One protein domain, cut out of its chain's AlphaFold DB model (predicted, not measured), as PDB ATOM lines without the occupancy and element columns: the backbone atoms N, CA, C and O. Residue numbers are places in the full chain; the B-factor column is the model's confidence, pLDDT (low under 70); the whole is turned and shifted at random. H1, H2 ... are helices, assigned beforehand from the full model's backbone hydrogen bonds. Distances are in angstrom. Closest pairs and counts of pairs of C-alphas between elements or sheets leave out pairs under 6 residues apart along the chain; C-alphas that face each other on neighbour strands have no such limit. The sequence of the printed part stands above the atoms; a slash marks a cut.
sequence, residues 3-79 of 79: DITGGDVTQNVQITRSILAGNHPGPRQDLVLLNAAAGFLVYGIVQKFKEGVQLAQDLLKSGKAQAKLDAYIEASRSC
ATOM      1  N   ASP A   3     -45.936 -27.557 -29.636       89.81
ATOM      2  CA  ASP A   3     -46.040 -27.191 -28.213       89.81
ATOM      3  C   ASP A   3     -45.579 -25.769 -27.879       89.81
ATOM      4  O   ASP A   3     -45.783 -25.310 -26.759       89.81
ATOM      5  N   ILE A   4     -44.945 -25.067 -28.825       93.19
ATOM      6  CA  ILE A   4     -44.499 -23.676 -28.656       93.19
ATOM      7  C   ILE A   4     -45.200 -22.704 -29.605       93.19
ATOM      8  O   ILE A   4     -45.031 -21.495 -29.469       93.19
ATOM      9  N   THR A   5     -46.008 -23.208 -30.539       94.06
ATOM     10  CA  THR A   5     -46.786 -22.364 -31.444       94.06
ATOM     11  C   THR A   5     -47.803 -21.556 -30.638       94.06
ATOM     12  O   THR A   5     -48.452 -22.084 -29.726       94.06
ATOM     13  N   GLY A   6     -47.921 -20.271 -30.970       92.75
ATOM     14  CA  GLY A   6     -49.039 -19.433 -30.543       92.75
ATOM     15  C   GLY A   6     -50.307 -19.729 -31.346       92.75
ATOM     16  O   GLY A   6     -50.400 -20.730 -32.054       92.75
ATOM     17  N   GLY A   7     -51.281 -18.841 -31.249       95.19
ATOM     18  CA  GLY A   7     -52.541 -18.935 -31.967       95.19
ATOM     19  C   GLY A   7     -53.076 -17.565 -32.355       95.19
ATOM     20  O   GLY A   7     -52.302 -16.643 -32.636       95.19
ATOM     21  N   ASP A   8     -54.398 -17.435 -32.364       97.88
ATOM     22  CA  ASP A   8     -55.059 -16.145 -32.550       97.88
ATOM     23  C   ASP A   8     -54.813 -15.184 -31.365       97.88
ATOM     24  O   ASP A   8     -54.131 -15.500 -30.384       97.88
ATOM     25  N   VAL A   9     -55.361 -13.969 -31.462       97.88
ATOM     26  CA  VAL A   9     -55.202 -12.930 -30.433       97.88
ATOM     27  C   VAL A   9     -55.707 -13.407 -29.072       97.88
ATOM     28  O   VAL A   9     -54.999 -13.270 -28.074       97.88
ATOM     29  N   THR A  10     -56.904 -13.990 -29.019       98.00
ATOM     30  CA  THR A  10     -57.520 -14.455 -27.771       98.00
ATOM     31  C   THR A  10     -56.670 -15.546 -27.132       98.00
ATOM     32  O   THR A  10     -56.376 -15.486 -25.938       98.00
ATOM     33  N   GLN A  11     -56.210 -16.506 -27.931       96.19
ATOM     34  CA  GLN A  11     -55.349 -17.596 -27.487       96.19
ATOM     35  C   GLN A  11     -54.009 -17.079 -26.962       96.19
ATOM     36  O   GLN A  11     -53.600 -17.456 -25.864       96.19
ATOM     37  N   ASN A  12     -53.344 -16.171 -27.681       96.56
ATOM     38  CA  ASN A  12     -52.058 -15.620 -27.245       96.56
ATOM     39  C   ASN A  12     -52.183 -14.773 -25.975       96.56
ATOM     40  O   ASN A  12     -51.288 -14.817 -25.128       96.56
ATOM     41  N   VAL A  13     -53.291 -14.043 -25.800       97.31
ATOM     42  CA  VAL A  13     -53.577 -13.319 -24.552       97.31
ATOM     43  C   VAL A  13     -53.677 -14.293 -23.380       97.31
ATOM     44  O   VAL A  13     -53.047 -14.054 -22.348       97.31
ATOM     45  N   GLN A  14     -54.416 -15.397 -23.533       96.44
ATOM     46  CA  GLN A  14     -54.536 -16.405 -22.477       96.44
ATOM     47  C   GLN A  14     -53.193 -17.074 -22.184       96.44
ATOM     48  O   GLN A  14     -52.766 -17.075 -21.036       96.44
ATOM     49  N   ILE A  15     -52.477 -17.540 -23.213       95.81
ATOM     50  CA  ILE A  15     -51.142 -18.144 -23.069       95.81
ATOM     51  C   ILE A  15     -50.207 -17.208 -22.296       95.81
ATOM     52  O   ILE A  15     -49.585 -17.620 -21.319       95.81
ATOM     53  N   THR A  16     -50.133 -15.938 -22.699       96.31
ATOM     54  CA  THR A  16     -49.238 -14.953 -22.076       96.31
ATOM     55  C   THR A  16     -49.604 -14.717 -20.614       96.31
ATOM     56  O   THR A  16     -48.726 -14.753 -19.751       96.31
ATOM     57  N   ARG A  17     -50.895 -14.518 -20.310       96.88
ATOM     58  CA  ARG A  17     -51.363 -14.323 -18.930       96.88
ATOM     59  C   ARG A  17     -51.104 -15.555 -18.067       96.88
ATOM     60  O   ARG A  17     -50.605 -15.410 -16.959       96.88
ATOM     61  N   SER A  18     -51.378 -16.757 -18.571       96.75
ATOM     62  CA  SER A  18     -51.139 -18.001 -17.832       96.75
ATOM     63  C   SER A  18     -49.653 -18.229 -17.540       96.75
ATOM     64  O   SER A  18     -49.323 -18.655 -16.435       96.75
ATOM     65  N   ILE A  19     -48.761 -17.914 -18.489       97.56
ATOM     66  CA  ILE A  19     -47.310 -17.985 -18.270       97.56
ATOM     67  C   ILE A  19     -46.896 -16.998 -17.179       97.56
ATOM     68  O   ILE A  19     -46.281 -17.419 -16.206       97.56
ATOM     69  N   LEU A  20     -47.251 -15.714 -17.297       97.94
ATOM     70  CA  LEU A  20     -46.827 -14.678 -16.342       97.94
ATOM     71  C   LEU A  20     -47.408 -14.870 -14.934       97.94
ATOM     72  O   LEU A  20     -46.744 -14.521 -13.960       97.94
ATOM     73  N   ALA A  21     -48.590 -15.482 -14.826       96.44
ATOM     74  CA  ALA A  21     -49.185 -15.905 -13.560       96.44
ATOM     75  C   ALA A  21     -48.485 -17.123 -12.922       96.44
ATOM     76  O   ALA A  21     -48.828 -17.498 -11.805       96.44
ATOM     77  N   GLY A  22     -47.537 -17.764 -13.618       93.88
ATOM     78  CA  GLY A  22     -46.840 -18.964 -13.146       93.88
ATOM     79  C   GLY A  22     -47.664 -20.253 -13.228       93.88
ATOM     80  O   GLY A  22     -47.252 -21.276 -12.688       93.88
ATOM     81  N   ASN A  23     -48.803 -20.230 -13.928       89.06
ATOM     82  CA  ASN A  23     -49.782 -21.323 -13.974       89.06
ATOM     83  C   ASN A  23     -49.766 -22.085 -15.316       89.06
ATOM     84  O   ASN A  23     -50.766 -22.691 -15.694       89.06
ATOM     85  N   HIS A  24     -48.657 -22.040 -16.062       85.81
ATOM     86  CA  HIS A  24     -48.527 -22.695 -17.371       85.81
ATOM     87  C   HIS A  24     -47.183 -23.443 -17.516       85.81
ATOM     88  O   HIS A  24     -46.392 -23.127 -18.412       85.81
ATOM     89  N   PRO A  25     -46.895 -24.446 -16.661       86.56
ATOM     90  CA  PRO A  25     -45.669 -25.229 -16.787       86.56
ATOM     91  C   PRO A  25     -45.624 -25.948 -18.146       86.56
ATOM     92  O   PRO A  25     -46.611 -26.550 -18.568       86.56
ATOM     93  N   GLY A  26     -44.486 -25.880 -18.843       94.56
ATOM     94  CA  GLY A  26     -44.270 -26.567 -20.120       94.56
ATOM     95  C   GLY A  26     -43.444 -25.770 -21.141       94.56
ATOM     96  O   GLY A  26     -42.979 -24.667 -20.837       94.56
ATOM     97  N   PRO A  27     -43.313 -26.278 -22.384       96.50
ATOM     98  CA  PRO A  27     -42.359 -25.768 -23.377       96.50
ATOM     99  C   PRO A  27     -42.477 -24.272 -23.703       96.50
ATOM    100  O   PRO A  27     -41.468 -23.610 -23.943       96.50
ATOM    101  N   ARG A  28     -43.692 -23.703 -23.692       95.62
ATOM    102  CA  ARG A  28     -43.893 -22.254 -23.893       95.62
ATOM    103  C   ARG A  28     -43.274 -21.425 -22.772       95.62
ATOM    104  O   ARG A  28     -42.606 -20.434 -23.050       95.62
ATOM    105  N   GLN A  29     -43.485 -21.826 -21.519       97.06
ATOM    106  CA  GLN A  29     -42.892 -21.149 -20.369       97.06
ATOM    107  C   GLN A  29     -41.371 -21.271 -20.417       97.06
ATOM    108  O   GLN A  29     -40.689 -20.265 -20.253       97.06
ATOM    109  N   ASP A  30     -40.842 -22.461 -20.707       97.12
ATOM    110  CA  ASP A  30     -39.395 -22.674 -20.814       97.12
ATOM    111  C   ASP A  30     -38.774 -21.738 -21.856       97.12
ATOM    112  O   ASP A  30     -37.760 -21.095 -21.588       97.12
ATOM    113  N   LEU A  31     -39.427 -21.565 -23.009       96.69
ATOM    114  CA  LEU A  31     -38.972 -20.638 -24.042       96.69
ATOM    115  C   LEU A  31     -38.988 -19.174 -23.571       96.69
ATOM    116  O   LEU A  31     -38.059 -18.423 -23.876       96.69
ATOM    117  N   VAL A  32     -40.002 -18.752 -22.808       97.31
ATOM    118  CA  VAL A  32     -40.044 -17.402 -22.214       97.31
ATOM    119  C   VAL A  32     -38.911 -17.215 -21.205       97.31
ATOM    120  O   VAL A  32     -38.228 -16.193 -21.242       97.31
ATOM    121  N   LEU A  33     -38.662 -18.206 -20.345       98.25
ATOM    122  CA  LEU A  33     -37.587 -18.164 -19.352       98.25
ATOM    123  C   LEU A  33     -36.204 -18.081 -20.012       98.25
ATOM    124  O   LEU A  33     -35.356 -17.313 -19.559       98.25
ATOM    125  N   LEU A  34     -35.988 -18.814 -21.109       98.25
ATOM    126  CA  LEU A  34     -34.755 -18.749 -21.897       98.25
ATOM    127  C   LEU A  34     -34.554 -17.368 -22.542       98.25
ATOM    128  O   LEU A  34     -33.454 -16.819 -22.480       98.25
ATOM    129  N   ASN A  35     -35.604 -16.780 -23.123       98.19
ATOM    130  CA  ASN A  35     -35.522 -15.438 -23.712       98.19
ATOM    131  C   ASN A  35     -35.291 -14.354 -22.647       98.19
ATOM    132  O   ASN A  35     -34.470 -13.457 -22.847       98.19
ATOM    133  N   ALA A  36     -35.950 -14.454 -21.490       98.56
ATOM    134  CA  ALA A  36     -35.707 -13.560 -20.360       98.56
ATOM    135  C   ALA A  36     -34.259 -13.668 -19.855       98.56
ATOM    136  O   ALA A  36     -33.603 -12.646 -19.660       98.56
ATOM    137  N   ALA A  37     -33.730 -14.889 -19.723       98.75
ATOM    138  CA  ALA A  37     -32.340 -15.132 -19.344       98.75
ATOM    139  C   ALA A  37     -31.340 -14.506 -20.326       98.75
ATOM    140  O   ALA A  37     -30.346 -13.920 -19.892       98.75
ATOM    141  N   ALA A  38     -31.613 -14.583 -21.635       98.75
ATOM    142  CA  ALA A  38     -30.807 -13.913 -22.655       98.75
ATOM    143  C   ALA A  38     -30.816 -12.391 -22.459       98.75
ATOM    144  O   ALA A  38     -29.757 -11.766 -22.472       98.75
ATOM    145  N   GLY A  39     -31.993 -11.811 -22.201       98.62
ATOM    146  CA  GLY A  39     -32.128 -10.396 -21.860       98.62
ATOM    147  C   GLY A  39     -31.299 -10.022 -20.631       98.62
ATOM    148  O   GLY A  39     -30.484  -9.106 -20.695       98.62
ATOM    149  N   PHE A  40     -31.431 -10.766 -19.532       98.75
ATOM    150  CA  PHE A  40     -30.662 -10.511 -18.310       98.75
ATOM    151  C   PHE A  40     -29.153 -10.554 -18.542       98.75
ATOM    152  O   PHE A  40     -28.434  -9.708 -18.014       98.75
ATOM    153  N   LEU A  41     -28.675 -11.504 -19.345       98.69
ATOM    154  CA  LEU A  41     -27.258 -11.624 -19.665       98.69
ATOM    155  C   LEU A  41     -26.759 -10.433 -20.497       98.69
ATOM    156  O   LEU A  41     -25.749  -9.831 -20.148       98.69
ATOM    157  N   VAL A  42     -27.474 -10.064 -21.565       98.50
ATOM    158  CA  VAL A  42     -27.083  -8.954 -22.458       98.50
ATOM    159  C   VAL A  42     -27.081  -7.609 -21.726       98.50
ATOM    160  O   VAL A  42     -26.226  -6.770 -21.996       98.50
ATOM    161  N   TYR A  43     -27.986  -7.415 -20.766       98.31
ATOM    162  CA  TYR A  43     -28.032  -6.215 -19.924       98.31
ATOM    163  C   TYR A  43     -27.104  -6.273 -18.696       98.31
ATOM    164  O   TYR A  43     -27.118  -5.350 -17.884       98.31
ATOM    165  N   GLY A  44     -26.302  -7.331 -18.530       98.12
ATOM    166  CA  GLY A  44     -25.352  -7.458 -17.421       98.12
ATOM    167  C   GLY A  44     -25.990  -7.663 -16.041       98.12
ATOM    168  O   GLY A  44     -25.332  -7.449 -15.026       98.12
ATOM    169  N   ILE A  45     -27.260  -8.081 -15.981       98.56
ATOM    170  CA  ILE A  45     -27.975  -8.396 -14.728       98.56
ATOM    171  C   ILE A  45     -27.432  -9.692 -14.106       98.56
ATOM    172  O   ILE A  45     -27.429  -9.852 -12.887       98.56
ATOM    173  N   VAL A  46     -26.960 -10.614 -14.943       98.62
ATOM    174  CA  VAL A  46     -26.304 -11.871 -14.553       98.62
ATOM    175  C   VAL A  46     -25.020 -12.057 -15.357       98.62
ATOM    176  O   VAL A  46     -24.891 -11.495 -16.444       98.62
ATOM    177  N   GLN A  47     -24.082 -12.867 -14.860       98.31
ATOM    178  CA  GLN A  47     -22.812 -13.127 -15.558       98.31
ATOM    179  C   GLN A  47     -22.858 -14.400 -16.404       98.31
ATOM    180  O   GLN A  47     -22.091 -14.549 -17.355       98.31
ATOM    181  N   LYS A  48     -23.750 -15.338 -16.065       98.56
ATOM    182  CA  LYS A  48     -23.913 -16.601 -16.790       98.56
ATOM    183  C   LYS A  48     -25.359 -16.800 -17.204       98.56
ATOM    184  O   LYS A  48     -26.284 -16.570 -16.433       98.56
ATOM    185  N   PHE A  49     -25.561 -17.359 -18.394       98.44
ATOM    186  CA  PHE A  49     -26.902 -17.655 -18.907       98.44
ATOM    187  C   PHE A  49     -27.738 -18.519 -17.942       98.44
ATOM    188  O   PHE A  49     -28.916 -18.249 -17.720       98.44
ATOM    189  N   LYS A  50     -27.113 -19.515 -17.296       98.38
ATOM    190  CA  LYS A  50     -27.769 -20.386 -16.303       98.38
ATOM    191  C   LYS A  50     -28.319 -19.611 -15.096       98.38
ATOM    192  O   LYS A  50     -29.396 -19.942 -14.612       98.38
ATOM    193  N   GLU A  51     -27.606 -18.586 -14.632       98.69
ATOM    194  CA  GLU A  51     -28.070 -17.702 -13.550       98.69
ATOM    195  C   GLU A  51     -29.300 -16.909 -14.004       98.69
ATOM    196  O   GLU A  51     -30.256 -16.765 -13.249       98.69
ATOM    197  N   GLY A  52     -29.317 -16.470 -15.267       98.75
ATOM    198  CA  GLY A  52     -30.464 -15.795 -15.872       98.75
ATOM    199  C   GLY A  52     -31.713 -16.673 -15.925       98.75
ATOM    200  O   GLY A  52     -32.803 -16.197 -15.616       98.75
ATOM    201  N   VAL A  53     -31.567 -17.961 -16.256       98.69
ATOM    202  CA  VAL A  53     -32.697 -18.910 -16.256       98.69
ATOM    203  C   VAL A  53     -33.235 -19.100 -14.841       98.69
ATOM    204  O   VAL A  53     -34.449 -19.071 -14.645       98.69
ATOM    205  N   GLN A  54     -32.348 -19.244 -13.851       98.50
ATOM    206  CA  GLN A  54     -32.748 -19.358 -12.449       98.50
ATOM    207  C   GLN A  54     -33.489 -18.098 -11.980       98.50
ATOM    208  O   GLN A  54     -34.588 -18.199 -11.441       98.50
ATOM    209  N   LEU A  55     -32.949 -16.911 -12.270       98.69
ATOM    210  CA  LEU A  55     -33.590 -15.641 -11.940       98.69
ATOM    211  C   LEU A  55     -34.970 -15.510 -12.600       98.69
ATOM    212  O   LEU A  55     -35.929 -15.111 -11.944       98.69
ATOM    213  N   ALA A  56     -35.099 -15.871 -13.880       98.50
ATOM    214  CA  ALA A  56     -36.377 -15.844 -14.585       98.50
ATOM    215  C   ALA A  56     -37.412 -16.762 -13.909       98.50
ATOM    216  O   ALA A  56     -38.561 -16.358 -13.716       98.50
ATOM    217  N   GLN A  57     -37.005 -17.972 -13.507       97.81
ATOM    218  CA  GLN A  57     -37.869 -18.908 -12.782       97.81
ATOM    219  C   GLN A  57     -38.304 -18.351 -11.428       97.81
ATOM    220  O   GLN A  57     -39.478 -18.462 -11.075       97.81
ATOM    221  N   ASP A  58     -37.389 -17.733 -10.683       98.19
ATOM    222  CA  ASP A  58     -37.682 -17.171  -9.366       98.19
ATOM    223  C   ASP A  58     -38.634 -15.969  -9.470       98.19
ATOM    224  O   ASP A  58     -39.573 -15.838  -8.681       98.19
ATOM    225  N   LEU A  59     -38.455 -15.110 -10.479       98.38
ATOM    226  CA  LEU A  59     -39.364 -13.994 -10.770       98.38
ATOM    227  C   LEU A  59     -40.771 -14.475 -11.149       98.38
ATOM    228  O   LEU A  59     -41.756 -13.842 -10.761       98.38
ATOM    229  N   LEU A  60     -40.864 -15.590 -11.873       97.38
ATOM    230  CA  LEU A  60     -42.140 -16.198 -12.233       97.38
ATOM    231  C   LEU A  60     -42.832 -16.805 -11.005       97.38
ATOM    232  O   LEU A  60     -43.962 -16.445 -10.692       97.38
ATOM    233  N   LYS A  61     -42.124 -17.664 -10.258       96.12
ATOM    234  CA  LYS A  61     -42.649 -18.359  -9.068       96.12
ATOM    235  C   LYS A  61     -43.031 -17.412  -7.936       96.12
ATOM    236  O   LYS A  61     -43.978 -17.683  -7.208       96.12
ATOM    237  N   SER A  62     -42.308 -16.305  -7.781       97.62
ATOM    238  CA  SER A  62     -42.617 -15.291  -6.764       97.62
ATOM    239  C   SER A  62     -43.801 -14.391  -7.129       97.62
ATOM    240  O   SER A  62     -44.150 -13.514  -6.344       97.62
ATOM    241  N   GLY A  63     -44.393 -14.548  -8.320       97.56
ATOM    242  CA  GLY A  63     -45.484 -13.696  -8.800       97.56
ATOM    243  C   GLY A  63     -45.042 -12.292  -9.225       97.56
ATOM    244  O   GLY A  63     -45.872 -11.482  -9.635       97.56
ATOM    245  N   LYS A  64     -43.739 -11.980  -9.183       98.44
ATOM    246  CA  LYS A  64     -43.208 -10.667  -9.583       98.44
ATOM    247  C   LYS A  64     -43.442 -10.374 -11.064       98.44
ATOM    248  O   LYS A  64     -43.661  -9.218 -11.417       98.44
ATOM    249  N   ALA A  65     -43.419 -11.398 -11.919       98.12
ATOM    250  CA  ALA A  65     -43.748 -11.258 -13.336       98.12
ATOM    251  C   ALA A  65     -45.199 -10.776 -13.540       98.12
ATOM    252  O   ALA A  65     -45.423  -9.775 -14.220       98.12
ATOM    253  N   GLN A  66     -46.162 -11.430 -12.881       98.25
ATOM    254  CA  GLN A  66     -47.572 -11.030 -12.881       98.25
ATOM    255  C   GLN A  66     -47.760  -9.620 -12.307       98.25
ATOM    256  O   GLN A  66     -48.337  -8.760 -12.966       98.25
ATOM    257  N   ALA A  67     -47.185  -9.345 -11.133       98.44
ATOM    258  CA  ALA A  67     -47.279  -8.032 -10.497       98.44
ATOM    259  C   ALA A  67     -46.721  -6.906 -11.388       98.44
ATOM    260  O   ALA A  67     -47.248  -5.793 -11.397       98.44
ATOM    261  N   LYS A  68     -45.669  -7.181 -12.174       98.19
ATOM    262  CA  LYS A  68     -45.110  -6.203 -13.112       98.19
ATOM    263  C   LYS A  68     -46.050  -5.917 -14.284       98.19
ATOM    264  O   LYS A  68     -46.135  -4.759 -14.694       98.19
ATOM    265  N   LEU A  69     -46.744  -6.932 -14.802       97.94
ATOM    266  CA  LEU A  69     -47.781  -6.742 -15.818       97.94
ATOM    267  C   LEU A  69     -48.925  -5.883 -15.269       97.94
ATOM    268  O   LEU A  69     -49.332  -4.933 -15.930       97.94
ATOM    269  N   ASP A  70     -49.403  -6.182 -14.062       97.94
ATOM    270  CA  ASP A  70     -50.509  -5.444 -13.443       97.94
ATOM    271  C   ASP A  70     -50.139  -3.971 -13.213       97.94
ATOM    272  O   ASP A  70     -50.896  -3.076 -13.585       97.94
ATOM    273  N   ALA A  71     -48.923  -3.705 -12.722       98.12
ATOM    274  CA  ALA A  71     -48.405  -2.345 -12.582       98.12
ATOM    275  C   ALA A  71     -48.295  -1.602 -13.927       98.12
ATOM    276  O   ALA A  71     -48.544  -0.400 -13.990       98.12
ATOM    277  N   TYR A  72     -47.919  -2.296 -15.007       97.62
ATOM    278  CA  TYR A  72     -47.857  -1.700 -16.345       97.62
ATOM    279  C   TYR A  72     -49.253  -1.387 -16.905       97.62
ATOM    280  O   TYR A  72     -49.462  -0.328 -17.495       97.62
ATOM    281  N   ILE A  73     -50.224  -2.281 -16.692       97.00
ATOM    282  CA  ILE A  73     -51.623  -2.055 -17.078       97.00
ATOM    283  C   ILE A  73     -52.175  -0.826 -16.359       97.00
ATOM    284  O   ILE A  73     -52.786   0.014 -17.010       97.00
ATOM    285  N   GLU A  74     -51.940  -0.703 -15.053       97.75
ATOM    286  CA  GLU A  74     -52.391   0.458 -14.288       97.75
ATOM    287  C   GLU A  74     -51.757   1.744 -14.826       97.75
ATOM    288  O   GLU A  74     -52.463   2.648 -15.265       97.75
ATOM    289  N   ALA A  75     -50.425   1.778 -14.921       97.69
ATOM    290  CA  ALA A  75     -49.697   2.956 -15.386       97.69
ATOM    291  C   ALA A  75     -50.101   3.403 -16.803       97.69
ATOM    292  O   ALA A  75     -50.139   4.596 -17.078       97.69
ATOM    293  N   SER A  76     -50.416   2.463 -17.701       97.19
ATOM    294  CA  SER A  76     -50.837   2.776 -19.077       97.19
ATOM    295  C   SER A  76     -52.274   3.291 -19.193       97.19
ATOM    296  O   SER A  76     -52.624   3.869 -20.218       97.19
ATOM    297  N   ARG A  77     -53.108   3.088 -18.167       94.88
ATOM    298  CA  ARG A  77     -54.490   3.595 -18.105       94.88
ATOM    299  C   ARG A  77     -54.604   4.941 -17.403       94.88
ATOM    300  O   ARG A  77     -55.615   5.612 -17.570       94.88
ATOM    301  N   SER A  78     -53.604   5.314 -16.610       85.81
ATOM    302  CA  SER A  78     -53.553   6.600 -15.908       85.81
ATOM    303  C   SER A  78     -53.020   7.756 -16.774       85.81
ATOM    304  O   SER A  78     -52.821   8.849 -16.245       85.81
ATOM    305  N   CYS A  79     -52.764   7.518 -18.067       56.53
ATOM    306  CA  CYS A  79     -52.393   8.535 -19.058       56.53
ATOM    307  C   CYS A  79     -53.607   9.054 -19.832       56.53
ATOM    308  O   CYS A  79     -54.493   8.237 -20.164       56.53
TER     309      CYS A  79
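This is residues 3 to 79 of the 79 residues of the protein "Anthranilate phosphoribosyltransferase" of bacterium (UniProt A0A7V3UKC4). Two helices, H2 and H3, pack on each other at a steep angle, and H1 and H4 reach away from this pair like the two arms of a V, the last residues of H1 and the first of H4 lying close together. The far parts of the arms, residues 8 to 14 and 70 to 79, stick out. The printed part has 77 residues with four named helices, H1 to H4 in that order, and no named strand; its class is all helix. It is only just compact, close to loose, with a radius of gyration of the C-alphas of 13.4 A and spans of 35 by 34 by 20 A.

H1, residues 9 to 20, and H2, residues 27 to 42, are close but not clearly touching; their closest C-alphas, of Ile 19 and Gln 29, are 5.8 A apart. H2 touches H3, residues 49 to 61, at a steep tilt of 57 degrees, opposite ways; their closest C-alphas, of Ala 37 and Gly 52, are 4.0 A apart. H3 and H4, residues 64 to 77, are close but not clearly touching, with the C-alphas of Leu 59 and Ala 65 closest at 5.8 A. H1 and H4 only just touch, with 3 pairs of C-alphas within 8 A, and only at their ends; the closest C-alphas, of Leu 20 and Gln 66, are 5.1 A apart. H2 and H4 are apart. In H1, H2, H3 and H4 every O i to N i+4 pair is within hydrogen-bond range.

H1 begins at C-alpha 9, (-55.202, -12.930, -30.433), and is 16.5 A long from first to last C-alpha. H2 measures 22.7 A, H3 18.6 A and H4 20.1 A; H4 ends at C-alpha 77, (-54.490, 3.595, -18.105).

The C-alphas farthest apart, of Lys 50 and Cys 79, are 38.1 A apart. The printed part has no cut. The link from H3 to H4 is tight, and those from H1 to H2 and from H2 to H3 are short. The mean pLDDT of the printed part is 96.2; residue 79 is under 70.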